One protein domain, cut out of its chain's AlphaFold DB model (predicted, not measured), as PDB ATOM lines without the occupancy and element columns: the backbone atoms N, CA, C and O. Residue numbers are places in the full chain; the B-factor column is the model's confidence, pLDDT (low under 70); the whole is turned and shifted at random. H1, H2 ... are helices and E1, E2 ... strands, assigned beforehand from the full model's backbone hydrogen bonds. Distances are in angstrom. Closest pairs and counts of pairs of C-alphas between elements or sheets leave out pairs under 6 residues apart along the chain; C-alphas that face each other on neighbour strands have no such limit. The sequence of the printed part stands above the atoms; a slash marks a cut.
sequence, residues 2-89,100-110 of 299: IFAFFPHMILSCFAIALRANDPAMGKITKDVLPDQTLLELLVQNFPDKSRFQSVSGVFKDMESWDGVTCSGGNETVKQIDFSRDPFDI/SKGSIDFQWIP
ATOM      1  N   ILE A   2      38.103 -19.306  19.894       33.16
ATOM      2  CA  ILE A   2      39.281 -18.667  20.539       33.16
ATOM      3  C   ILE A   2      39.090 -18.513  22.065       33.16
ATOM      4  O   ILE A   2      40.051 -18.307  22.795       33.16
ATOM      5  N   PHE A   3      37.878 -18.727  22.586       38.62
ATOM      6  CA  PHE A   3      37.559 -18.554  24.010       38.62
ATOM      7  C   PHE A   3      37.874 -19.768  24.902       38.62
ATOM      8  O   PHE A   3      37.598 -19.740  26.094       38.62
ATOM      9  N   ALA A   4      38.465 -20.835  24.359       37.09
ATOM     10  CA  ALA A   4      38.519 -22.124  25.050       37.09
ATOM     11  C   ALA A   4      39.749 -22.360  25.948       37.09
ATOM     12  O   ALA A   4      39.844 -23.446  26.507       37.09
ATOM     13  N   PHE A   5      40.698 -21.418  26.096       36.69
ATOM     14  CA  PHE A   5      41.986 -21.768  26.726       36.69
ATOM     15  C   PHE A   5      42.476 -20.967  27.940       36.69
ATOM     16  O   PHE A   5      43.415 -21.438  28.565       36.69
ATOM     17  N   PHE A   6      41.840 -19.871  28.374       41.09
ATOM     18  CA  PHE A   6      42.168 -19.234  29.671       41.09
ATOM     19  C   PHE A   6      40.976 -18.424  30.231       41.09
ATOM     20  O   PHE A   6      40.914 -17.213  30.022       41.09
ATOM     21  N   PRO A   7      40.014 -19.041  30.948       53.81
ATOM     22  CA  PRO A   7      38.732 -18.395  31.257       53.81
ATOM     23  C   PRO A   7      38.861 -17.175  32.186       53.81
ATOM     24  O   PRO A   7      38.265 -16.135  31.927       53.81
ATOM     25  N   HIS A   8      39.699 -17.245  33.225       48.97
ATOM     26  CA  HIS A   8      39.747 -16.197  34.254       48.97
ATOM     27  C   HIS A   8      40.486 -14.917  33.820       48.97
ATOM     28  O   HIS A   8      40.040 -13.807  34.119       48.97
ATOM     29  N   MET A   9      41.607 -15.058  33.101       49.25
ATOM     30  CA  MET A   9      42.388 -13.915  32.610       49.25
ATOM     31  C   MET A   9      41.677 -13.219  31.445       49.25
ATOM     32  O   MET A   9      41.692 -11.995  31.377       49.25
ATOM     33  N   ILE A  10      41.001 -13.976  30.573       57.03
ATOM     34  CA  ILE A  10      40.260 -13.409  29.441       57.03
ATOM     35  C   ILE A  10      39.026 -12.651  29.928       57.03
ATOM     36  O   ILE A  10      38.860 -11.516  29.502       57.03
ATOM     37  N   LEU A  11      38.213 -13.192  30.852       58.53
ATOM     38  CA  LEU A  11      37.071 -12.440  31.397       58.53
ATOM     39  C   LEU A  11      37.521 -11.148  32.090       58.53
ATOM     40  O   LEU A  11      36.924 -10.100  31.870       58.53
ATOM     41  N   SER A  12      38.603 -11.207  32.873       56.28
ATOM     42  CA  SER A  12      39.126 -10.034  33.584       56.28
ATOM     43  C   SER A  12      39.674  -8.981  32.614       56.28
ATOM     44  O   SER A  12      39.319  -7.809  32.712       56.28
ATOM     45  N   CYS A  13      40.491  -9.379  31.632       54.56
ATOM     46  CA  CYS A  13      41.001  -8.475  30.597       54.56
ATOM     47  C   CYS A  13      39.880  -7.923  29.707       54.56
ATOM     48  O   CYS A  13      39.922  -6.755  29.330       54.56
ATOM     49  N   PHE A  14      38.861  -8.727  29.406       62.78
ATOM     50  CA  PHE A  14      37.699  -8.319  28.624       62.78
ATOM     51  C   PHE A  14      36.815  -7.335  29.402       62.78
ATOM     52  O   PHE A  14      36.432  -6.302  28.861       62.78
ATOM     53  N   ALA A  15      36.576  -7.571  30.696       60.09
ATOM     54  CA  ALA A  15      35.879  -6.633  31.574       60.09
ATOM     55  C   ALA A  15      36.633  -5.300  31.705       60.09
ATOM     56  O   ALA A  15      36.011  -4.239  31.707       60.09
ATOM     57  N   ILE A  16      37.969  -5.340  31.782       59.81
ATOM     58  CA  ILE A  16      38.816  -4.140  31.779       59.81
ATOM     59  C   ILE A  16      38.705  -3.405  30.434       59.81
ATOM     60  O   ILE A  16      38.513  -2.193  30.433       59.81
ATOM     61  N   ALA A  17      38.761  -4.117  29.305       56.50
ATOM     62  CA  ALA A  17      38.628  -3.529  27.971       56.50
ATOM     63  C   ALA A  17      37.253  -2.868  27.752       56.50
ATOM     64  O   ALA A  17      37.180  -1.765  27.212       56.50
ATOM     65  N   LEU A  18      36.174  -3.495  28.236       59.47
ATOM     66  CA  LEU A  18      34.821  -2.930  28.202       59.47
ATOM     67  C   LEU A  18      34.697  -1.668  29.065       59.47
ATOM     68  O   LEU A  18      34.123  -0.675  28.623       59.47
ATOM     69  N   ARG A  19      35.280  -1.668  30.272       58.75
ATOM     70  CA  ARG A  19      35.298  -0.485  31.154       58.75
ATOM     71  C   ARG A  19      36.140   0.660  30.595       58.75
ATOM     72  O   ARG A  19      35.809   1.820  30.824       58.75
ATOM     73  N   ALA A  20      37.224   0.348  29.887       53.59
ATOM     74  CA  ALA A  20      38.139   1.337  29.324       53.59
ATOM     75  C   ALA A  20      37.573   2.064  28.092       53.59
ATOM     76  O   ALA A  20      38.171   3.046  27.656       53.59
ATOM     77  N   ASN A  21      36.428   1.616  27.551       52.66
ATOM     78  CA  ASN A  21      35.807   2.172  26.346       52.66
ATOM     79  C   ASN A  21      36.836   2.309  25.204       52.66
ATOM     80  O   ASN A  21      36.912   3.346  24.542       52.66
ATOM     81  N   ASP A  22      37.685   1.280  25.052       49.88
ATOM     82  CA  ASP A  22      38.829   1.292  24.141       49.88
ATOM     83  C   ASP A  22      38.349   1.577  22.703       49.88
ATOM     84  O   ASP A  22      37.571   0.789  22.146       49.88
ATOM     85  N   PRO A  23      38.793   2.682  22.072       50.06
ATOM     86  CA  PRO A  23      38.382   3.033  20.719       50.06
ATOM     87  C   PRO A  23      38.711   1.948  19.682       50.06
ATOM     88  O   PRO A  23      38.064   1.909  18.634       50.06
ATOM     89  N   ALA A  24      39.679   1.064  19.955       50.00
ATOM     90  CA  ALA A  24      40.059  -0.034  19.070       50.00
ATOM     91  C   ALA A  24      39.051  -1.200  19.057       50.00
ATOM     92  O   ALA A  24      39.043  -1.980  18.106       50.00
ATOM     93  N   MET A  25      38.185  -1.316  20.071       47.03
ATOM     94  CA  MET A  25      37.244  -2.438  20.220       47.03
ATOM     95  C   MET A  25      35.832  -2.142  19.690       47.03
ATOM     96  O   MET A  25      34.989  -3.037  19.653       47.03
ATOM     97  N   GLY A  26      35.558  -0.907  19.252       45.34
ATOM     98  CA  GLY A  26      34.187  -0.445  19.020       45.34
ATOM     99  C   GLY A  26      33.400  -0.382  20.337       45.34
ATOM    100  O   GLY A  26      33.779  -0.980  21.338       45.34
ATOM    101  N   LYS A  27      32.295   0.370  20.383       48.94
ATOM    102  CA  LYS A  27      31.431   0.409  21.575       48.94
ATOM    103  C   LYS A  27      30.726  -0.943  21.746       48.94
ATOM    104  O   LYS A  27      29.576  -1.082  21.339       48.94
ATOM    105  N   ILE A  28      31.403  -1.944  22.300       51.44
ATOM    106  CA  ILE A  28      30.758  -3.183  22.730       51.44
ATOM    107  C   ILE A  28      29.928  -2.818  23.960       51.44
ATOM    108  O   ILE A  28      30.461  -2.591  25.044       51.44
ATOM    109  N   THR A  29      28.617  -2.682  23.775       65.12
ATOM    110  CA  THR A  29      27.676  -2.513  24.883       65.12
ATOM    111  C   THR A  29      27.372  -3.883  25.486       65.12
ATOM    112  O   THR A  29      27.415  -4.899  24.788       65.12
ATOM    113  N   LYS A  30      27.060  -3.936  26.789       78.31
ATOM    114  CA  LYS A  30      26.714  -5.195  27.476       78.31
ATOM    115  C   LYS A  30      25.567  -5.953  26.796       78.31
ATOM    116  O   LYS A  30      25.488  -7.165  26.924       78.31
ATOM    117  N   ASP A  31      24.732  -5.242  26.038       74.38
ATOM    118  CA  ASP A  31      23.572  -5.774  25.314       74.38
ATOM    119  C   ASP A  31      23.938  -6.744  24.178       74.38
ATOM    120  O   ASP A  31      23.066  -7.430  23.655       74.38
ATOM    121  N   VAL A  32      25.212  -6.797  23.772       82.12
ATOM    122  CA  VAL A  32      25.705  -7.742  22.755       82.12
ATOM    123  C   VAL A  32      26.244  -9.029  23.395       82.12
ATOM    124  O   VAL A  32      26.508 -10.009  22.698       82.12
ATOM    125  N   LEU A  33      26.432  -9.046  24.718       86.25
ATOM    126  CA  LEU A  33      26.950 -10.212  25.425       86.25
ATOM    127  C   LEU A  33      25.820 -11.204  25.728       86.25
ATOM    128  O   LEU A  33      24.750 -10.780  26.162       86.25
ATOM    129  N   PRO A  34      26.055 -12.519  25.559       90.00
ATOM    130  CA  PRO A  34      25.120 -13.531  26.029       90.00
ATOM    131  C   PRO A  34      24.895 -13.420  27.540       90.00
ATOM    132  O   PRO A  34      25.844 -13.158  28.287       90.00
ATOM    133  N   ASP A  35      23.679 -13.720  27.996       91.81
ATOM    134  CA  ASP A  35      23.321 -13.713  29.420       91.81
ATOM    135  C   ASP A  35      24.271 -14.579  30.262       91.81
ATOM    136  O   ASP A  35      24.667 -14.163  31.348       91.81
ATOM    137  N   GLN A  36      24.730 -15.718  29.730       92.12
ATOM    138  CA  GLN A  36      25.763 -16.553  30.354       92.12
ATOM    139  C   GLN A  36      27.009 -15.731  30.719       92.12
ATOM    140  O   GLN A  36      27.456 -15.736  31.862       92.12
ATOM    141  N   THR A  37      27.562 -14.982  29.762       91.56
ATOM    142  CA  THR A  37      28.769 -14.172  29.977       91.56
ATOM    143  C   THR A  37      28.514 -13.046  30.974       91.56
ATOM    144  O   THR A  37      29.374 -12.751  31.803       91.56
ATOM    145  N   LEU A  38      27.332 -12.428  30.924       93.38
ATOM    146  CA  LEU A  38      26.930 -11.401  31.884       93.38
ATOM    147  C   LEU A  38      26.856 -11.964  33.309       93.38
ATOM    148  O   LEU A  38      27.414 -11.369  34.229       93.38
ATOM    149  N   LEU A  39      26.252 -13.139  33.492       93.94
ATOM    150  CA  LEU A  39      26.174 -13.813  34.787       93.94
ATOM    151  C   LEU A  39      27.551 -14.212  35.321       93.94
ATOM    152  O   LEU A  39      27.834 -13.995  36.499       93.94
ATOM    153  N   GLU A  40      28.432 -14.739  34.473       94.12
ATOM    154  CA  GLU A  40      29.811 -15.055  34.857       94.12
ATOM    155  C   GLU A  40      30.565 -13.810  35.333       94.12
ATOM    156  O   GLU A  40      31.190 -13.839  36.394       94.12
ATOM    157  N   LEU A  41      30.449 -12.691  34.606       92.75
ATOM    158  CA  LEU A  41      31.023 -11.398  34.992       92.75
ATOM    159  C   LEU A  41      30.402 -10.829  36.274       92.75
ATOM    160  O   LEU A  41      31.098 -10.170  37.052       92.75
ATOM    161  N   LEU A  42      29.115 -11.086  36.509       94.31
ATOM    162  CA  LEU A  42      28.387 -10.648  37.696       94.31
ATOM    163  C   LEU A  42      28.892 -11.354  38.963       94.31
ATOM    164  O   LEU A  42      29.108 -10.697  39.981       94.31
ATOM    165  N   VAL A  43      29.124 -12.671  38.896       93.81
ATOM    166  CA  VAL A  43      29.550 -13.488  40.051       93.81
ATOM    167  C   VAL A  43      31.069 -13.691  40.138       93.81
ATOM    168  O   VAL A  43      31.564 -14.311  41.081       93.81
ATOM    169  N   GLN A  44      31.851 -13.160  39.190       90.25
ATOM    170  CA  GLN A  44      33.305 -13.379  39.118       90.25
ATOM    171  C   GLN A  44      34.072 -12.940  40.374       90.25
ATOM    172  O   GLN A  44      35.162 -13.451  40.633       90.25
ATOM    173  N   ASN A  45      33.514 -12.017  41.155       90.75
ATOM    174  CA  ASN A  45      34.122 -11.500  42.379       90.75
ATOM    175  C   ASN A  45      33.433 -12.018  43.644       90.75
ATOM    176  O   ASN A  45      33.731 -11.541  44.738       90.75
ATOM    177  N   PHE A  46      32.529 -12.994  43.524       90.88
ATOM    178  CA  PHE A  46      31.931 -13.632  44.690       90.88
ATOM    179  C   PHE A  46      32.999 -14.444  45.431       90.88
ATOM    180  O   PHE A  46      33.870 -15.044  44.787       90.88
ATOM    181  N   PRO A  47      32.933 -14.491  46.773       85.06
ATOM    182  CA  PRO A  47      33.929 -15.203  47.564       85.06
ATOM    183  C   PRO A  47      33.769 -16.722  47.414       85.06
ATOM    184  O   PRO A  47      34.746 -17.463  47.439       85.06
ATOM    185  N   ASP A  48      32.534 -17.187  47.213       85.50
ATOM    186  CA  ASP A  48      32.195 -18.581  46.967       85.50
ATOM    187  C   ASP A  48      31.482 -18.710  45.619       85.50
ATOM    188  O   ASP A  48      30.422 -18.118  45.405       85.50
ATOM    189  N   LYS A  49      32.078 -19.489  44.713       87.94
ATOM    190  CA  LYS A  49      31.554 -19.749  43.365       87.94
ATOM    191  C   LYS A  49      31.176 -21.209  43.148       87.94
ATOM    192  O   LYS A  49      30.878 -21.589  42.023       87.94
ATOM    193  N   SER A  50      31.164 -22.029  44.198       86.31
ATOM    194  CA  SER A  50      30.869 -23.469  44.105       86.31
ATOM    195  C   SER A  50      29.493 -23.774  43.492       86.31
ATOM    196  O   SER A  50      29.318 -24.780  42.801       86.31
ATOM    197  N   ARG A  51      28.524 -22.865  43.673       86.75
ATOM    198  CA  ARG A  51      27.211 -22.914  43.008       86.75
ATOM    199  C   ARG A  51      27.350 -22.822  41.485       86.75
ATOM    200  O   ARG A  51      26.764 -23.626  40.762       86.75
ATOM    201  N   PHE A  52      28.194 -21.909  41.015       90.56
ATOM    202  CA  PHE A  52      28.304 -21.505  39.612       90.56
ATOM    203  C   PHE A  52      29.349 -22.305  38.827       90.56
ATOM    204  O   PHE A  52      29.243 -22.442  37.612       90.56
ATOM    205  N   GLN A  53      30.364 -22.838  39.509       90.75
ATOM    206  CA  GLN A  53      31.504 -23.513  38.892       90.75
ATOM    207  C   GLN A  53      31.540 -25.010  39.213       90.75
ATOM    208  O   GLN A  53      31.043 -25.477  40.240       90.75
ATOM    209  N   SER A  54      32.122 -25.787  38.304       88.31
ATOM    210  CA  SER A  54      32.534 -27.166  38.552       88.31
ATOM    211  C   SER A  54      33.725 -27.216  39.521       88.31
ATOM    212  O   SER A  54      34.375 -26.208  39.799       88.31
ATOM    213  N   VAL A  55      34.088 -28.421  39.970       85.19
ATOM    214  CA  VAL A  55      35.301 -28.651  40.782       85.19
ATOM    215  C   VAL A  55      36.581 -28.214  40.047       85.19
ATOM    216  O   VAL A  55      37.576 -27.884  40.685       85.19
ATOM    217  N   SER A  56      36.560 -28.163  38.709       85.81
ATOM    218  CA  SER A  56      37.676 -27.674  37.892       85.81
ATOM    219  C   SER A  56      37.710 -26.147  37.724       85.81
ATOM    220  O   SER A  56      38.579 -25.644  37.016       85.81
ATOM    221  N   GLY A  57      36.785 -25.405  38.346       83.94
ATOM    222  CA  GLY A  57      36.719 -23.940  38.273       83.94
ATOM    223  C   GLY A  57      36.114 -23.396  36.975       83.94
ATOM    224  O   GLY A  57      36.230 -22.205  36.694       83.94
ATOM    225  N   VAL A  58      35.478 -24.252  36.169       88.69
ATOM    226  CA  VAL A  58      34.784 -23.856  34.935       88.69
ATOM    227  C   VAL A  58      33.334 -23.532  35.273       88.69
ATOM    228  O   VAL A  58      32.690 -24.304  35.982       88.69
ATOM    229  N   PHE A  59      32.818 -22.404  34.784       91.38
ATOM    230  CA  PHE A  59      31.408 -22.064  34.955       91.38
ATOM    231  C   PHE A  59      30.516 -23.095  34.265       91.38
ATOM    232  O   PHE A  59      30.778 -23.516  33.140       91.38
ATOM    233  N   LYS A  60      29.482 -23.534  34.982       92.25
ATOM    234  CA  LYS A  60      28.426 -24.385  34.436       92.25
ATOM    235  C   LYS A  60      27.500 -23.534  33.570       92.25
ATOM    236  O   LYS A  60      27.460 -22.312  33.730       92.25
ATOM    237  N   ASP A  61      26.686 -24.185  32.752       90.94
ATOM    238  CA  ASP A  61      25.603 -23.511  32.040       90.94
ATOM    239  C   ASP A  61      24.655 -22.843  33.045       90.94
ATOM    240  O   ASP A  61      24.288 -23.450  34.059       90.94
ATOM    241  N   MET A  62      24.263 -21.598  32.777       91.00
ATOM    242  CA  MET A  62      23.457 -20.761  33.673       91.00
ATOM    243  C   MET A  62      22.114 -21.397  34.030       91.00
ATOM    244  O   MET A  62      21.588 -21.156  35.108       91.00
ATOM    245  N   GLU A  63      21.592 -22.265  33.166       87.06
ATOM    246  CA  GLU A  63      20.359 -23.029  33.387       87.06
ATOM    247  C   GLU A  63      20.464 -23.994  34.574       87.06
ATOM    248  O   GLU A  63      19.462 -24.379  35.169       87.06
ATOM    249  N   SER A  64      21.688 -24.403  34.914       90.25
ATOM    250  CA  SER A  64      21.976 -25.268  36.059       90.25
ATOM    251  C   SER A  64      22.275 -24.490  37.341       90.25
ATOM    252  O   SER A  64      22.494 -25.099  38.391       90.25
ATOM    253  N   TRP A  65      22.345 -23.156  37.272       92.38
ATOM    254  CA  TRP A  65      22.647 -22.332  38.434       92.38
ATOM    255  C   TRP A  65      21.398 -22.204  39.292       92.38
ATOM    256  O   TRP A  65      20.413 -21.580  38.905       92.38
ATOM    257  N   ASP A  66      21.468 -22.763  40.496       89.62
ATOM    258  CA  ASP A  66      20.417 -22.589  41.488       89.62
ATOM    259  C   ASP A  66      20.180 -21.095  41.754       89.62
ATOM    260  O   ASP A  66      21.129 -20.357  42.054       89.62
ATOM    261  N   GLY A  67      18.926 -20.659  41.623       91.94
ATOM    262  CA  GLY A  67      18.527 -19.256  41.702       91.94
ATOM    263  C   GLY A  67      18.407 -18.515  40.367       91.94
ATOM    264  O   GLY A  67      17.997 -17.358  40.373       91.94
ATOM    265  N   VAL A  68      18.739 -19.123  39.225       94.94
ATOM    266  CA  VAL A  68      18.505 -18.519  37.901       94.94
ATOM    267  C   VAL A  68      17.224 -19.082  37.292       94.94
ATOM    268  O   VAL A  68      17.090 -20.287  37.108       94.94
ATOM    269  N   THR A  69      16.296 -18.199  36.924       94.50
ATOM    270  CA  THR A  69      15.095 -18.567  36.161       94.50
ATOM    271  C   THR A  69      15.140 -17.913  34.790       94.50
ATOM    272  O   THR A  69      15.183 -16.681  34.679       94.50
ATOM    273  N   CYS A  70      15.064 -18.735  33.746       91.81
ATOM    274  CA  CYS A  70      15.044 -18.291  32.358       91.81
ATOM    275  C   CYS A  70      13.644 -18.400  31.727       91.81
ATOM    276  O   CYS A  70      12.746 -19.068  32.238       91.81
ATOM    277  N   SER A  71      13.459 -17.739  30.586       88.62
ATOM    278  CA  SER A  71      12.261 -17.824  29.741       88.62
ATOM    279  C   SER A  71      12.637 -18.129  28.290       88.62
ATOM    280  O   SER A  71      13.793 -17.956  27.908       88.62
ATOM    281  N   GLY A  72      11.667 -18.586  27.487       75.38
ATOM    282  CA  GLY A  72      11.846 -18.745  26.038       75.38
ATOM    283  C   GLY A  72      12.804 -19.864  25.622       75.38
ATOM    284  O   GLY A  72      13.547 -19.684  24.672       75.38
ATOM    285  N   GLY A  73      12.807 -21.005  26.320       73.12
ATOM    286  CA  GLY A  73      13.748 -22.096  26.022       73.12
ATOM    287  C   GLY A  73      15.139 -21.879  26.619       73.12
ATOM    288  O   GLY A  73      16.121 -22.307  26.036       73.12
ATOM    289  N   ASN A  74      15.196 -21.222  27.781       72.50
ATOM    290  CA  ASN A  74      16.394 -20.970  28.584       72.50
ATOM    291  C   ASN A  74      17.395 -19.930  28.051       72.50
ATOM    292  O   ASN A  74      18.443 -19.722  28.652       72.50
ATOM    293  N   GLU A  75      17.035 -19.185  27.008       78.25
ATOM    294  CA  GLU A  75      17.930 -18.198  26.391       78.25
ATOM    295  C   GLU A  75      17.974 -16.847  27.121       78.25
ATOM    296  O   GLU A  75      18.931 -16.094  26.964       78.25
ATOM    297  N   THR A  76      16.933 -16.506  27.888       88.31
ATOM    298  CA  THR A  76      16.790 -15.173  28.499       88.31
ATOM    299  C   THR A  76      16.534 -15.268  29.993       88.31
ATOM    300  O   THR A  76      15.492 -15.783  30.413       88.31
ATOM    301  N   VAL A  77      17.428 -14.695  30.795       94.31
ATOM    302  CA  VAL A  77      17.324 -14.664  32.256       94.31
ATOM    303  C   VAL A  77      16.270 -13.645  32.678       94.31
ATOM    304  O   VAL A  77      16.297 -12.479  32.280       94.31
ATOM    305  N   LYS A  78      15.325 -14.083  33.509       95.88
ATOM    306  CA  LYS A  78      14.236 -13.250  34.037       95.88
ATOM    307  C   LYS A  78      14.356 -12.998  35.523       95.88
ATOM    308  O   LYS A  78      13.987 -11.918  35.987       95.88
ATOM    309  N   GLN A  79      14.860 -13.971  36.269       97.19
ATOM    310  CA  GLN A  79      15.003 -13.853  37.711       97.19
ATOM    311  C   GLN A  79      16.356 -14.383  38.143       97.19
ATOM    312  O   GLN A  79      16.836 -15.390  37.624       97.19
ATOM    313  N   ILE A  80      16.946 -13.674  39.095       97.50
ATOM    314  CA  ILE A  80      18.171 -14.058  39.774       97.50
ATOM    315  C   ILE A  80      17.879 -13.986  41.268       97.50
ATOM    316  O   ILE A  80      17.529 -12.921  41.773       97.50
ATOM    317  N   ASP A  81      18.033 -15.105  41.961       96.38
ATOM    318  CA  ASP A  81      17.959 -15.205  43.410       96.38
ATOM    319  C   ASP A  81      19.131 -16.026  43.952       96.38
ATOM    320  O   ASP A  81      19.095 -17.248  44.079       96.38
ATOM    321  N   PHE A  82      20.207 -15.326  44.290       94.81
ATOM    322  CA  PHE A  82      21.381 -15.924  44.917       94.81
ATOM    323  C   PHE A  82      21.356 -15.801  46.437       94.81
ATOM    324  O   PHE A  82      22.388 -16.018  47.072       94.81
ATOM    325  N   SER A  83      20.205 -15.468  47.022       91.06
ATOM    326  CA  SER A  83      20.072 -15.278  48.464       91.06
ATOM    327  C   SER A  83      20.509 -16.515  49.240       91.06
ATOM    328  O   SER A  83      20.363 -17.648  48.775       91.06
ATOM    329  N   ARG A  84      21.033 -16.300  50.448       82.44
ATOM    330  CA  ARG A  84      21.258 -17.382  51.413       82.44
ATOM    331  C   ARG A  84      20.124 -17.487  52.420       82.44
ATOM    332  O   ARG A  84      19.541 -16.482  52.852       82.44
ATOM    333  N   ASP A  85      19.844 -18.727  52.807       74.81
ATOM    334  CA  ASP A  85      18.876 -19.037  53.849       74.81
ATOM    335  C   ASP A  85      19.330 -18.403  55.182       74.81
ATOM    336  O   ASP A  85      20.517 -18.460  55.519       74.81
ATOM    337  N   PRO A  86      18.434 -17.753  55.949       64.56
ATOM    338  CA  PRO A  86      18.794 -17.183  57.248       64.56
ATOM    339  C   PRO A  86      19.282 -18.222  58.270       64.56
ATOM    340  O   PRO A  86      19.972 -17.851  59.218       64.56
ATOM    341  N   PHE A  87      18.918 -19.492  58.092       63.28
ATOM    342  CA  PHE A  87      19.352 -20.631  58.895       63.28
ATOM    343  C   PHE A  87      20.561 -21.350  58.299       63.28
ATOM    344  O   PHE A  87      20.949 -22.393  58.823       63.28
ATOM    345  N   ASP A  88      21.180 -20.824  57.240       61.12
ATOM    346  CA  ASP A  88      22.464 -21.325  56.758       61.12
ATOM    347  C   ASP A  88      23.549 -20.896  57.763       61.12
ATOM    348  O   ASP A  88      24.216 -19.869  57.631       61.12
ATOM    349  N   ILE A  89      23.647 -21.661  58.855       47.28
ATOM    350  CA  ILE A  89      24.450 -21.401  60.062       47.28
ATOM    351  C   ILE A  89      25.949 -21.565  59.819       47.28
ATOM    352  O   ILE A  89      26.701 -21.810  60.765       47.28
ATOM    353  N   SER A 100      38.692 -12.652  52.052       59.69
ATOM    354  CA  SER A 100      38.446 -11.602  51.066       59.69
ATOM    355  C   SER A 100      36.945 -11.498  50.809       59.69
ATOM    356  O   SER A 100      36.339 -12.394  50.211       59.69
ATOM    357  N   LYS A 101      36.336 -10.420  51.293       76.00
ATOM    358  CA  LYS A 101      34.923 -10.135  51.072       76.00
ATOM    359  C   LYS A 101      34.720  -9.938  49.575       76.00
ATOM    360  O   LYS A 101      35.469  -9.199  48.936       76.00
ATOM    361  N   GLY A 102      33.765 -10.664  49.001       88.56
ATOM    362  CA  GLY A 102      33.508 -10.553  47.570       88.56
ATOM    363  C   GLY A 102      32.882  -9.212  47.214       88.56
ATOM    364  O   GLY A 102      32.367  -8.499  48.074       88.56
ATOM    365  N   SER A 103      32.897  -8.884  45.930       93.12
ATOM    366  CA  SER A 103      32.213  -7.701  45.413       93.12
ATOM    367  C   SER A 103      31.256  -8.062  44.293       93.12
ATOM    368  O   SER A 103      31.330  -9.147  43.711       93.12
ATOM    369  N   ILE A 104      30.348  -7.142  43.997       93.38
ATOM    370  CA  ILE A 104      29.431  -7.261  42.874       93.38
ATOM    371  C   ILE A 104      29.409  -5.969  42.072       93.38
ATOM    372  O   ILE A 104      29.484  -4.870  42.621       93.38
ATOM    373  N   ASP A 105      29.294  -6.123  40.760       92.75
ATOM    374  CA  ASP A 105      29.120  -5.011  39.848       92.75
ATOM    375  C   ASP A 105      27.783  -5.141  39.119       92.75
ATOM    376  O   ASP A 105      27.603  -5.982  38.236       92.75
ATOM    377  N   PHE A 106      26.845  -4.285  39.520       93.31
ATOM    378  CA  PHE A 106      25.465  -4.271  39.040       93.31
ATOM    379  C   PHE A 106      25.351  -3.992  37.537       93.31
ATOM    380  O   PHE A 106      24.311  -4.292  36.947       93.31
ATOM    381  N   GLN A 107      26.401  -3.470  36.887       90.69
ATOM    382  CA  GLN A 107      26.372  -3.238  35.444       90.69
ATOM    383  C   GLN A 107      26.173  -4.541  34.657       90.69
ATOM    384  O   GLN A 107      25.559  -4.511  33.591       90.69
ATOM    385  N   TRP A 108      26.631  -5.677  35.195       93.81
ATOM    386  CA  TRP A 108      26.555  -6.987  34.543       93.81
ATOM    387  C   TRP A 108      25.229  -7.713  34.756       93.81
ATOM    388  O   TRP A 108      25.081  -8.841  34.303       93.81
ATOM    389  N   ILE A 109      24.244  -7.093  35.409       95.12
ATOM    390  CA  ILE A 109      22.899  -7.671  35.463       95.12
ATOM    391  C   ILE A 109      22.309  -7.652  34.038       95.12
ATOM    392  O   ILE A 109      22.266  -6.570  33.424       95.12
ATOM    393  N   PRO A 110      21.847  -8.808  33.510       94.88
ATOM    394  CA  PRO A 110      21.215  -8.868  32.198       94.88
ATOM    395  C   PRO A 110      20.002  -7.943  32.091       94.88
ATOM    396  O   PRO A 110      19.199  -7.815  33.018       94.88
TER     397      PRO A 110
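AT A GLANCE: This is residues 2 to 89 and 100 to 110 of the 299 residues of the protein "Hypothetical protein" of Paramoeba aestuarina (UniProt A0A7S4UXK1). Little regular structure: a short helix, H2, sits in the middle of long loops, with helix H1 crosswise on one side and the two-stranded hairpin E1 and E2 on the other. Residues 84 to 89 stick out. The 99 printed residues run H1, H2, E1, E2, the sheet antiparallel; the class is mixed, with 32 residues in named elements. It is compact, radius of gyration of the C-alphas 14.5 A, spans 49 by 36 by 25 A.

IN THESE COORDINATES: H1, residues 7 to 19, starts at C-alpha 7 (38.732, -18.395, 31.257) and is 18.2 A long. H2 is residues 35 to 43, E1 68 to 71. E2, residues 76 to 81, 15.0 A, ends at C-alpha 81 (17.959, -15.205, 43.410).

HOW THE PARTS SIT: H1 and H2 are close but not clearly touching, C-alphas of Leu 11 and Leu 41 closest at 7.1 A, about perpendicular at 87 degrees. The closest C-alphas of H2 and E2, Asp 35 and Val 77, are 6.7 A apart. In the hairpin, N 69 and O 79 are 2.9 A apart, within hydrogen-bond range. In H1 and H2 every O i to N i+4 pair is within range. H1 is apart from both strands.

THE WHOLE: Residues 90 to 99 are cut out, a 19.3 A gap between C-alphas 89 and 100. Links H1 to H2 and H2 to E1 are long. pLDDT is under 70 at residues 2 to 29, 86 to 89 and 100.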